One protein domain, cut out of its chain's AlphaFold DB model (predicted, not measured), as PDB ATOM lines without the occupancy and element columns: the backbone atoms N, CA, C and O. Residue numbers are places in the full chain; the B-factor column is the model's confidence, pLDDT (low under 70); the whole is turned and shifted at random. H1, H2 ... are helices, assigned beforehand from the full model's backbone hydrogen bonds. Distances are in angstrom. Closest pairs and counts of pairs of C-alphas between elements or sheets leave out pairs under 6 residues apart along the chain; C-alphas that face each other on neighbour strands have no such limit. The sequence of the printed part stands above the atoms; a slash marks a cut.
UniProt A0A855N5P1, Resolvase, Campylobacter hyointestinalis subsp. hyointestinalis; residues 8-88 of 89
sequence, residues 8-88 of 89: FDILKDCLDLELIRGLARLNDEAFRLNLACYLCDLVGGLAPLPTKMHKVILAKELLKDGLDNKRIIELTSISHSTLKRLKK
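Overview. This is residues 8 to 88 of the 89 residues of the protein "Resolvase" of Campylobacter hyointestinalis subsp. hyointestinalis (UniProt A0A855N5P1). H3 and H4 fold back as a hairpin in the middle of an elongated body, touching over part of their lengths; H2 packs on H3 with H1 beyond it, and H5 and H6 pack on H4 at the other end. The printed part has 81 residues with six named helices, all helix. It is compact, radius of gyration of the C-alphas 13.2 A, spanning 44 by 27 by 19 A.

Along the chain. H1, residues 8 to 14, begins at C-alpha 8 (50.977, 39.037, -46.733). H2 is 17 to 23, H3 28 to 42, 20.7 A long, H4 52 to 64, 18.8 A, H5 69 to 76, and H6 80 to 86, ending at C-alpha 86 (19.927, 18.317, -51.073).

Arrangement. H1 is close to H3 but not clearly touching, closest C-alphas Cys 14 and Leu 42, 7.1 A. H3 touches H4, the hub, with residues 30 to 34 alone, at a shallow tilt of 30 degrees, opposite ways. Every helix has each O i to N i+4 pair within hydrogen-bond range.

Size, cuts and confidence. The printed part has no cut. Residues 43 to 51 are among those under pLDDT 70.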
ATOM      1  N   PHE A   8      50.878  39.920 -47.890       62.47
ATOM      2  CA  PHE A   8      50.977  39.037 -46.733       62.47
ATOM      3  C   PHE A   8      50.400  39.690 -45.470       62.47
ATOM      4  O   PHE A   8      49.627  39.045 -44.767       62.47
ATOM      5  N   ASP A   9      50.696  40.966 -45.213       60.28
ATOM      6  CA  ASP A   9      50.168  41.685 -44.048       60.28
ATOM      7  C   ASP A   9      48.649  41.893 -44.144       60.28
ATOM      8  O   ASP A   9      47.938  41.654 -43.173       60.28
ATOM      9  N   ILE A  10      48.134  42.213 -45.339       64.06
ATOM     10  CA  ILE A  10      46.685  42.332 -45.587       64.06
ATOM     11  C   ILE A  10      45.981  40.993 -45.355       64.06
ATOM     12  O   ILE A  10      44.953  40.942 -44.686       64.06
ATOM     13  N   LEU A  11      46.529  39.902 -45.900       67.44
ATOM     14  CA  LEU A  11      45.948  38.573 -45.726       67.44
ATOM     15  C   LEU A  11      45.924  38.194 -44.251       67.44
ATOM     16  O   LEU A  11      44.878  37.795 -43.754       67.44
ATOM     17  N   LYS A  12      47.057  38.358 -43.559       68.62
ATOM     18  CA  LYS A  12      47.218  38.030 -42.142       68.62
ATOM     19  C   LYS A  12      46.203  38.769 -41.270       68.62
ATOM     20  O   LYS A  12      45.598  38.140 -40.408       68.62
ATOM     21  N   ASP A  13      46.000  40.062 -41.510       70.31
ATOM     22  CA  ASP A  13      45.098  40.889 -40.703       70.31
ATOM     23  C   ASP A  13      43.610  40.614 -41.004       70.31
ATOM     24  O   ASP A  13      42.754  40.840 -40.152       70.31
ATOM     25  N   CYS A  14      43.295  40.068 -42.182       69.56
ATOM     26  CA  CYS A  14      41.942  39.651 -42.561       69.56
ATOM     27  C   CYS A  14      41.561  38.241 -42.066       69.56
ATOM     28  O   CYS A  14      40.403  37.843 -42.225       69.56
ATOM     29  N   LEU A  15      42.502  37.469 -41.501       76.94
ATOM     30  CA  LEU A  15      42.224  36.119 -41.004       76.94
ATOM     31  C   LEU A  15      41.400  36.149 -39.710       76.94
ATOM     32  O   LEU A  15      41.836  36.643 -38.672       76.94
ATOM     33  N   ASP A  16      40.243  35.500 -39.742       78.25
ATOM     34  CA  ASP A  16      39.403  35.227 -38.587       78.25
ATOM     35  C   ASP A  16      39.881  33.932 -37.916       78.25
ATOM     36  O   ASP A  16      39.591  32.806 -38.340       78.25
ATOM     37  N   LEU A  17      40.655  34.102 -36.846       80.50
ATOM     38  CA  LEU A  17      41.226  32.994 -36.089       80.50
ATOM     39  C   LEU A  17      40.171  32.178 -35.331       80.50
ATOM     40  O   LEU A  17      40.418  31.003 -35.048       80.50
ATOM     41  N   GLU A  18      39.020  32.756 -34.978       80.69
ATOM     42  CA  GLU A  18      37.943  32.009 -34.324       80.69
ATOM     43  C   GLU A  18      37.248  31.087 -35.321       80.69
ATOM     44  O   GLU A  18      37.045  29.903 -35.024       80.69
ATOM     45  N   LEU A  19      36.988  31.584 -36.532       75.00
ATOM     46  CA  LEU A  19      36.487  30.773 -37.634       75.00
ATOM     47  C   LEU A  19      37.452  29.628 -37.952       75.00
ATOM     48  O   LEU A  19      37.033  28.472 -37.958       75.00
ATOM     49  N   ILE A  20      38.747  29.909 -38.140       81.94
ATOM     50  CA  ILE A  20      39.756  28.882 -38.461       81.94
ATOM     51  C   ILE A  20      39.822  27.805 -37.369       81.94
ATOM     52  O   ILE A  20      39.847  26.613 -37.676       81.94
ATOM     53  N   ARG A  21      39.795  28.194 -36.088       83.56
ATOM     54  CA  ARG A  21      39.775  27.242 -34.961       83.56
ATOM     55  C   ARG A  21      38.489  26.419 -34.905       83.56
ATOM     56  O   ARG A  21      38.532  25.264 -34.487       83.56
ATOM     57  N   GLY A  22      37.356  26.992 -35.304       77.06
ATOM     58  CA  GLY A  22      36.094  26.269 -35.448       77.06
ATOM     59  C   GLY A  22      36.140  25.255 -36.592       77.06
ATOM     60  O   GLY A  22      35.709  24.117 -36.418       77.06
ATOM     61  N   LEU A  23      36.717  25.647 -37.730       75.62
ATOM     62  CA  LEU A  23      36.896  24.796 -38.905       75.62
ATOM     63  C   LEU A  23      37.868  23.640 -38.638       75.62
ATOM     64  O   LEU A  23      37.622  22.535 -39.105       75.62
ATOM     65  N   ALA A  24      38.918  23.857 -37.842       80.56
ATOM     66  CA  ALA A  24      39.898  22.829 -37.477       80.56
ATOM     67  C   ALA A  24      39.311  21.650 -36.672       80.56
ATOM     68  O   ALA A  24      40.003  20.666 -36.430       80.56
ATOM     69  N   ARG A  25      38.049  21.747 -36.229       83.81
ATOM     70  CA  ARG A  25      37.318  20.652 -35.571       83.81
ATOM     71  C   ARG A  25      36.593  19.731 -36.556       83.81
ATOM     72  O   ARG A  25      36.037  18.724 -36.126       83.81
ATOM     73  N   LEU A  26      36.530  20.103 -37.835       80.62
ATOM     74  CA  LEU A  26      35.941  19.285 -38.893       80.62
ATOM     75  C   LEU A  26      36.907  18.172 -39.313       80.62
ATOM     76  O   LEU A  26      38.100  18.232 -39.026       80.62
ATOM     77  N   ASN A  27      36.390  17.175 -40.035       84.88
ATOM     78  CA  ASN A  27      37.245  16.197 -40.704       84.88
ATOM     79  C   ASN A  27      38.142  16.876 -41.764       84.88
ATOM     80  O   ASN A  27      37.814  17.957 -42.263       84.88
ATOM     81  N   ASP A  28      39.251  16.231 -42.128       82.94
ATOM     82  CA  ASP A  28      40.290  16.815 -42.993       82.94
ATOM     83  C   ASP A  28      39.765  17.330 -44.341       82.94
ATOM     84  O   ASP A  28      40.221  18.361 -44.840       82.94
ATOM     85  N   GLU A  29      38.788  16.643 -44.931       80.88
ATOM     86  CA  GLU A  29      38.241  17.012 -46.236       80.88
ATOM     87  C   GLU A  29      37.289  18.211 -46.124       80.88
ATOM     88  O   GLU A  29      37.373  19.167 -46.900       80.88
ATOM     89  N   ALA A  30      36.438  18.221 -45.098       76.25
ATOM     90  CA  ALA A  30      35.575  19.354 -44.795       76.25
ATOM     91  C   ALA A  30      36.391  20.593 -44.386       76.25
ATOM     92  O   ALA A  30      36.060  21.710 -44.795       76.25
ATOM     93  N   PHE A  31      37.483  20.416 -43.639       83.31
ATOM     94  CA  PHE A  31      38.409  21.491 -43.293       83.31
ATOM     95  C   PHE A  31      39.078  22.079 -44.541       83.31
ATOM     96  O   PHE A  31      39.041  23.295 -44.746       83.31
ATOM     97  N   ARG A  32      39.613  21.220 -45.420       83.81
ATOM     98  CA  ARG A  32      40.255  21.619 -46.681       83.81
ATOM     99  C   ARG A  32      39.319  22.434 -47.573       83.81
ATOM    100  O   ARG A  32      39.712  23.492 -48.063       83.81
ATOM    101  N   LEU A  33      38.082  21.973 -47.766       78.50
ATOM    102  CA  LEU A  33      37.092  22.657 -48.604       78.50
ATOM    103  C   LEU A  33      36.685  24.020 -48.032       78.50
ATOM    104  O   LEU A  33      36.582  24.994 -48.782       78.50
ATOM    105  N   ASN A  34      36.478  24.105 -46.715       78.94
ATOM    106  CA  ASN A  34      36.149  25.372 -46.063       78.94
ATOM    107  C   ASN A  34      37.301  26.370 -46.159       78.94
ATOM    108  O   ASN A  34      37.069  27.528 -46.501       78.94
ATOM    109  N   LEU A  35      38.533  25.930 -45.898       82.62
ATOM    110  CA  LEU A  35      39.702  26.802 -45.955       82.62
ATOM    111  C   LEU A  35      39.929  27.341 -47.374       82.62
ATOM    112  O   LEU A  35      40.211  28.524 -47.536       82.62
ATOM    113  N   ALA A  36      39.729  26.512 -48.402       79.88
ATOM    114  CA  ALA A  36      39.791  26.951 -49.795       79.88
ATOM    115  C   ALA A  36      38.734  28.022 -50.111       79.88
ATOM    116  O   ALA A  36      39.065  29.047 -50.701       79.88
ATOM    117  N   CYS A  37      37.481  27.830 -49.680       74.38
ATOM    118  CA  CYS A  37      36.424  28.829 -49.871       74.38
ATOM    119  C   CYS A  37      36.747  30.140 -49.146       74.38
ATOM    120  O   CYS A  37      36.647  31.208 -49.742       74.38
ATOM    121  N   TYR A  38      37.184  30.043 -47.890       76.62
ATOM    122  CA  TYR A  38      37.537  31.188 -47.062       76.62
ATOM    123  C   TYR A  38      38.686  32.003 -47.666       76.62
ATOM    124  O   TYR A  38      38.593  33.223 -47.765       76.62
ATOM    125  N   LEU A  39      39.739  31.335 -48.147       76.44
ATOM    126  CA  LEU A  39      40.846  31.997 -48.836       76.44
ATOM    127  C   LEU A  39      40.401  32.627 -50.161       76.44
ATOM    128  O   LEU A  39      40.831  33.733 -50.468       76.44
ATOM    129  N   CYS A  40      39.524  31.981 -50.930       71.88
ATOM    130  CA  CYS A  40      38.972  32.576 -52.150       71.88
ATOM    131  C   CYS A  40      38.136  33.833 -51.867       71.88
ATOM    132  O   CYS A  40      38.212  34.791 -52.634       71.88
ATOM    133  N   ASP A  41      37.360  33.845 -50.781       67.75
ATOM    134  CA  ASP A  41      36.586  35.019 -50.365       67.75
ATOM    135  C   ASP A  41      37.510  36.152 -49.878       67.75
ATOM    136  O   ASP A  41      37.289  37.323 -50.185       67.75
ATOM    137  N   LEU A  42      38.591  35.803 -49.177       70.06
ATOM    138  CA  LEU A  42      39.561  36.744 -48.617       70.06
ATOM    139  C   LEU A  42      40.503  37.334 -49.690       70.06
ATOM    140  O   LEU A  42      40.918  38.486 -49.592       70.06
ATOM    141  N   VAL A  43      40.773  36.590 -50.767       68.56
ATOM    142  CA  VAL A  43      41.589  37.000 -51.930       68.56
ATOM    143  C   VAL A  43      40.740  37.706 -53.010       68.56
ATOM    144  O   VAL A  43      41.162  37.819 -54.158       68.56
ATOM    145  N   GLY A  44      39.563  38.244 -52.661       54.88
ATOM    146  CA  GLY A  44      38.566  38.889 -53.539       54.88
ATOM    147  C   GLY A  44      39.001  40.077 -54.431       54.88
ATOM    148  O   GLY A  44      38.148  40.840 -54.872       54.88
ATOM    149  N   GLY A  45      40.293  40.247 -54.729       47.62
ATOM    150  CA  GLY A  45      40.824  41.017 -55.859       47.62
ATOM    151  C   GLY A  45      41.229  40.176 -57.087       47.62
ATOM    152  O   GLY A  45      41.508  40.749 -58.136       47.62
ATOM    153  N   LEU A  46      41.245  38.839 -57.007       43.84
ATOM    154  CA  LEU A  46      41.545  37.943 -58.136       43.84
ATOM    155  C   LEU A  46      40.413  36.913 -58.288       43.84
ATOM    156  O   LEU A  46      40.378  35.895 -57.607       43.84
ATOM    157  N   ALA A  47      39.440  37.212 -59.148       45.03
ATOM    158  CA  ALA A  47      38.277  36.357 -59.405       45.03
ATOM    159  C   ALA A  47      38.649  34.960 -59.972       45.03
ATOM    160  O   ALA A  47      39.675  34.849 -60.647       45.03
ATOM    161  N   PRO A  48      37.786  33.921 -59.814       51.22
ATOM    162  CA  PRO A  48      36.407  33.978 -59.322       51.22
ATOM    163  C   PRO A  48      36.142  33.226 -58.001       51.22
ATOM    164  O   PRO A  48      36.677  32.155 -57.735       51.22
ATOM    165  N   LEU A  49      35.215  33.811 -57.233       53.03
ATOM    166  CA  LEU A  49      34.527  33.306 -56.038       53.03
ATOM    167  C   LEU A  49      34.192  31.800 -56.076       53.03
ATOM    168  O   LEU A  49      33.903  31.264 -57.155       53.03
ATOM    169  N   PRO A  50      34.057  31.129 -54.911       58.25
ATOM    170  CA  PRO A  50      33.458  29.803 -54.850       58.25
ATOM    171  C   PRO A  50      32.063  29.848 -55.481       58.25
ATOM    172  O   PRO A  50      31.111  30.439 -54.961       58.25
ATOM    173  N   THR A  51      31.949  29.230 -56.657       66.69
ATOM    174  CA  THR A  51      30.684  29.176 -57.392       66.69
ATOM    175  C   THR A  51      29.597  28.505 -56.547       66.69
ATOM    176  O   THR A  51      29.865  27.728 -55.626       66.69
ATOM    177  N   LYS A  52      28.331  28.742 -56.904       71.44
ATOM    178  CA  LYS A  52      27.171  28.074 -56.289       71.44
ATOM    179  C   LYS A  52      27.329  26.546 -56.223       71.44
ATOM    180  O   LYS A  52      26.792  25.923 -55.314       71.44
ATOM    181  N   MET A  53      28.074  25.953 -57.160       72.81
ATOM    182  CA  MET A  53      28.385  24.525 -57.176       72.81
ATOM    183  C   MET A  53      29.275  24.118 -55.994       72.81
ATOM    184  O   MET A  53      28.937  23.168 -55.297       72.81
ATOM    185  N   HIS A  54      30.345  24.865 -55.711       71.12
ATOM    186  CA  HIS A  54      31.252  24.586 -54.591       71.12
ATOM    187  C   HIS A  54      30.535  24.681 -53.240       71.12
ATOM    188  O   HIS A  54      30.668  23.793 -52.403       71.12
ATOM    189  N   LYS A  55      29.672  25.690 -53.069       78.19
ATOM    190  CA  LYS A  55      28.839  25.845 -51.863       78.19
ATOM    191  C   LYS A  55      27.875  24.669 -51.669       78.19
ATOM    192  O   LYS A  55      27.639  24.226 -50.550       78.19
ATOM    193  N   VAL A  56      27.338  24.129 -52.766       84.88
ATOM    194  CA  VAL A  56      26.480  22.934 -52.746       84.88
ATOM    195  C   VAL A  56      27.268  21.666 -52.416       84.88
ATOM    196  O   VAL A  56      26.758  20.833 -51.673       84.88
ATOM    197  N   ILE A  57      28.483  21.507 -52.948       81.19
ATOM    198  CA  ILE A  57      29.360  20.371 -52.629       81.19
ATOM    199  C   ILE A  57      29.694  20.383 -51.136       81.19
ATOM    200  O   ILE A  57      29.457  19.391 -50.455       81.19
ATOM    201  N   LEU A  58      30.116  21.535 -50.609       78.69
ATOM    202  CA  LEU A  58      30.391  21.695 -49.185       78.69
ATOM    203  C   LEU A  58      29.162  21.361 -48.325       78.69
ATOM    204  O   LEU A  58      29.260  20.591 -47.374       78.69
ATOM    205  N   ALA A  59      27.978  21.858 -48.689       85.88
ATOM    206  CA  ALA A  59      26.751  21.548 -47.955       85.88
ATOM    207  C   ALA A  59      26.389  20.053 -47.963       85.88
ATOM    208  O   ALA A  59      25.794  19.576 -46.999       85.88
ATOM    209  N   LYS A  60      26.730  19.307 -49.024       86.12
ATOM    210  CA  LYS A  60      26.531  17.850 -49.069       86.12
ATOM    211  C   LYS A  60      27.453  17.124 -48.096       86.12
ATOM    212  O   LYS A  60      26.981  16.221 -47.414       86.12
ATOM    213  N   GLU A  61      28.721  17.515 -48.012       83.19
ATOM    214  CA  GLU A  61      29.659  16.893 -47.070       83.19
ATOM    215  C   GLU A  61      29.273  17.200 -45.617       83.19
ATOM    216  O   GLU A  61      29.178  16.287 -44.803       83.19
ATOM    217  N   LEU A  62      28.896  18.446 -45.308       83.19
ATOM    218  CA  LEU A  62      28.431  18.809 -43.963       83.19
ATOM    219  C   LEU A  62      27.122  18.093 -43.569       83.19
ATOM    220  O   LEU A  62      26.916  17.781 -42.399       83.19
ATOM    221  N   LEU A  63      26.237  17.813 -44.538       87.25
ATOM    222  CA  LEU A  63      25.041  16.992 -44.315       87.25
ATOM    223  C   LEU A  63      25.388  15.540 -43.960       87.25
ATOM    224  O   LEU A  63      24.724  14.966 -43.098       87.25
ATOM    225  N   LYS A  64      26.389  14.946 -44.624       85.88
ATOM    226  CA  LYS A  64      26.846  13.574 -44.338       85.88
ATOM    227  C   LYS A  64      27.464  13.461 -42.946       85.88
ATOM    228  O   LYS A  64      27.221  12.472 -42.264       85.88
ATOM    229  N   ASP A  65      28.175  14.499 -42.515       81.50
ATOM    230  CA  ASP A  65      28.751  14.613 -41.169       81.50
ATOM    231  C   ASP A  65      27.706  14.877 -40.068       81.50
ATOM    232  O   ASP A  65      28.042  14.947 -38.887       81.50
ATOM    233  N   GLY A  66      26.424  15.018 -40.426       86.75
ATOM    234  CA  GLY A  66      25.333  15.141 -39.462       86.75
ATOM    235  C   GLY A  66      25.191  16.526 -38.832       86.75
ATOM    236  O   GLY A  66      24.497  16.656 -37.822       86.75
ATOM    237  N   LEU A  67      25.802  17.568 -39.412       87.31
ATOM    238  CA  LEU A  67      25.604  18.937 -38.935       87.31
ATOM    239  C   LEU A  67      24.143  19.374 -39.096       87.31
ATOM    240  O   LEU A  67      23.429  18.991 -40.030       87.31
ATOM    241  N   ASP A  68      23.696  20.237 -38.186       90.50
ATOM    242  CA  ASP A  68      22.349  20.777 -38.231       90.50
ATOM    243  C   ASP A  68      22.169  21.782 -39.383       90.50
ATOM    244  O   ASP A  68      23.095  22.440 -39.866       90.50
ATOM    245  N   ASN A  69      20.920  21.928 -39.826       90.50
ATOM    246  CA  ASN A  69      20.592  22.743 -40.992       90.50
ATOM    247  C   ASN A  69      20.969  24.222 -40.830       90.50
ATOM    248  O   ASN A  69      21.281  24.872 -41.827       90.50
ATOM    249  N   LYS A  70      20.875  24.768 -39.611       88.88
ATOM    250  CA  LYS A  70      21.161  26.182 -39.360       88.88
ATOM    251  C   LYS A  70      22.657  26.413 -39.530       88.88
ATOM    252  O   LYS A  70      23.046  27.309 -40.277       88.88
ATOM    253  N   ARG A  71      23.475  25.531 -38.953       81.00
ATOM    254  CA  ARG A  71      24.928  25.600 -39.075       81.00
ATOM    255  C   ARG A  71      25.415  25.412 -40.508       81.00
ATOM    256  O   ARG A  71      26.309  26.130 -40.949       81.00
ATOM    257  N   ILE A  72      24.796  24.511 -41.269       84.38
ATOM    258  CA  ILE A  72      25.132  24.321 -42.690       84.38
ATOM    259  C   ILE A  72      24.851  25.592 -43.500       84.38
ATOM    260  O   ILE A  72      25.649  25.965 -44.358       84.38
ATOM    261  N   ILE A  73      23.739  26.282 -43.240       87.81
ATOM    262  CA  ILE A  73      23.394  27.526 -43.945       87.81
ATOM    263  C   ILE A  73      24.356  28.653 -43.576       87.81
ATOM    264  O   ILE A  73      24.805  29.361 -44.472       87.81
ATOM    265  N   GLU A  74      24.718  28.776 -42.298       81.25
ATOM    266  CA  GLU A  74      25.724  29.741 -41.837       81.25
ATOM    267  C   GLU A  74      27.073  29.534 -42.538       81.25
ATOM    268  O   GLU A  74      27.647  30.487 -43.055       81.25
ATOM    269  N   LEU A  75      27.555  28.289 -42.615       76.25
ATOM    270  CA  LEU A  75      28.880  27.975 -43.166       76.25
ATOM    271  C   LEU A  75      28.946  28.038 -44.697       76.25
ATOM    272  O   LEU A  75      29.992  28.332 -45.263       76.25
ATOM    273  N   THR A  76      27.843  27.748 -45.389       80.50
ATOM    274  CA  THR A  76      27.842  27.633 -46.862       80.50
ATOM    275  C   THR A  76      27.140  28.786 -47.567       80.50
ATOM    276  O   THR A  76      27.250  28.919 -48.788       80.50
ATOM    277  N   SER A  77      26.391  29.612 -46.829       82.00
ATOM    278  CA  SER A  77      25.536  30.678 -47.366       82.00
ATOM    279  C   SER A  77      24.546  30.206 -48.446       82.00
ATOM    280  O   SER A  77      24.106  30.997 -49.284       82.00
ATOM    281  N   ILE A  78      24.190  28.914 -48.483       85.56
ATOM    282  CA  ILE A  78      23.160  28.416 -49.405       85.56
ATOM    283  C   ILE A  78      21.765  28.714 -48.860       85.56
ATOM    284  O   ILE A  78      21.525  28.720 -47.657       85.56
ATOM    285  N   SER A  79      20.796  28.893 -49.757       90.88
ATOM    286  CA  SER A  79      19.411  29.096 -49.337       90.88
ATOM    287  C   SER A  79      18.835  27.855 -48.642       90.88
ATOM    288  O   SER A  79      19.126  26.715 -49.020       90.88
ATOM    289  N   HIS A  80      17.895  28.073 -47.718       91.38
ATOM    290  CA  HIS A  80      17.093  27.003 -47.107       91.38
ATOM    291  C   HIS A  80      16.449  26.076 -48.151       91.38
ATOM    292  O   HIS A  80      16.403  24.858 -47.971       91.38
ATOM    293  N   SER A  81      15.971  26.638 -49.266       92.06
ATOM    294  CA  SER A  81      15.395  25.871 -50.376       92.06
ATOM    295  C   SER A  81      16.418  24.957 -51.056       92.06
ATOM    296  O   SER A  81      16.093  23.816 -51.388       92.06
ATOM    297  N   THR A  82      17.661  25.422 -51.215       90.62
ATOM    298  CA  THR A  82      18.759  24.618 -51.763       90.62
ATOM    299  C   THR A  82      19.085  23.469 -50.818       90.62
ATOM    300  O   THR A  82      19.105  22.325 -51.264       90.62
ATOM    301  N   LEU A  83      19.235  23.742 -49.518       91.62
ATOM    302  CA  LEU A  83      19.504  22.709 -48.516       91.62
ATOM    303  C   LEU A  83      18.391  21.652 -48.470       91.62
ATOM    304  O   LEU A  83      18.666  20.456 -48.508       91.62
ATOM    305  N   LYS A  84      17.120  22.073 -48.468       92.12
ATOM    306  CA  LYS A  84      15.967  21.157 -48.465       92.12
ATOM    307  C   LYS A  84      15.958  20.222 -49.677       92.12
ATOM    308  O   LYS A  84      15.532  19.080 -49.551       92.12
ATOM    309  N   ARG A  85      16.414  20.696 -50.841       91.44
ATOM    310  CA  ARG A  85      16.546  19.872 -52.050       91.44
ATOM    311  C   ARG A  85      17.679  18.855 -51.922       91.44
ATOM    312  O   ARG A  85      17.496  17.726 -52.347       91.44
ATOM    313  N   LEU A  86      18.798  19.228 -51.297       90.00
ATOM    314  CA  LEU A  86      19.927  18.317 -51.073       90.00
ATOM    315  C   LEU A  86      19.577  17.142 -50.160       90.00
ATOM    316  O   LEU A  86      20.113  16.066 -50.362       90.00
ATOM    317  N   LYS A  87      18.652  17.320 -49.209       85.62
ATOM    318  CA  LYS A  87      18.181  16.237 -48.324       85.62
ATOM    319  C   LYS A  87      17.172  15.281 -48.980       85.62
ATOM    320  O   LYS A  87      16.781  14.307 -48.352       85.62
ATOM    321  N   LYS A  88      16.667  15.609 -50.175       79.75
ATOM    322  CA  LYS A  88      15.661  14.819 -50.913       79.75
ATOM    323  C   LYS A  88      16.257  13.994 -52.058       79.75
ATOM    324  O   LYS A  88      15.516  13.236 -52.679       79.75
TER     325      LYS A  88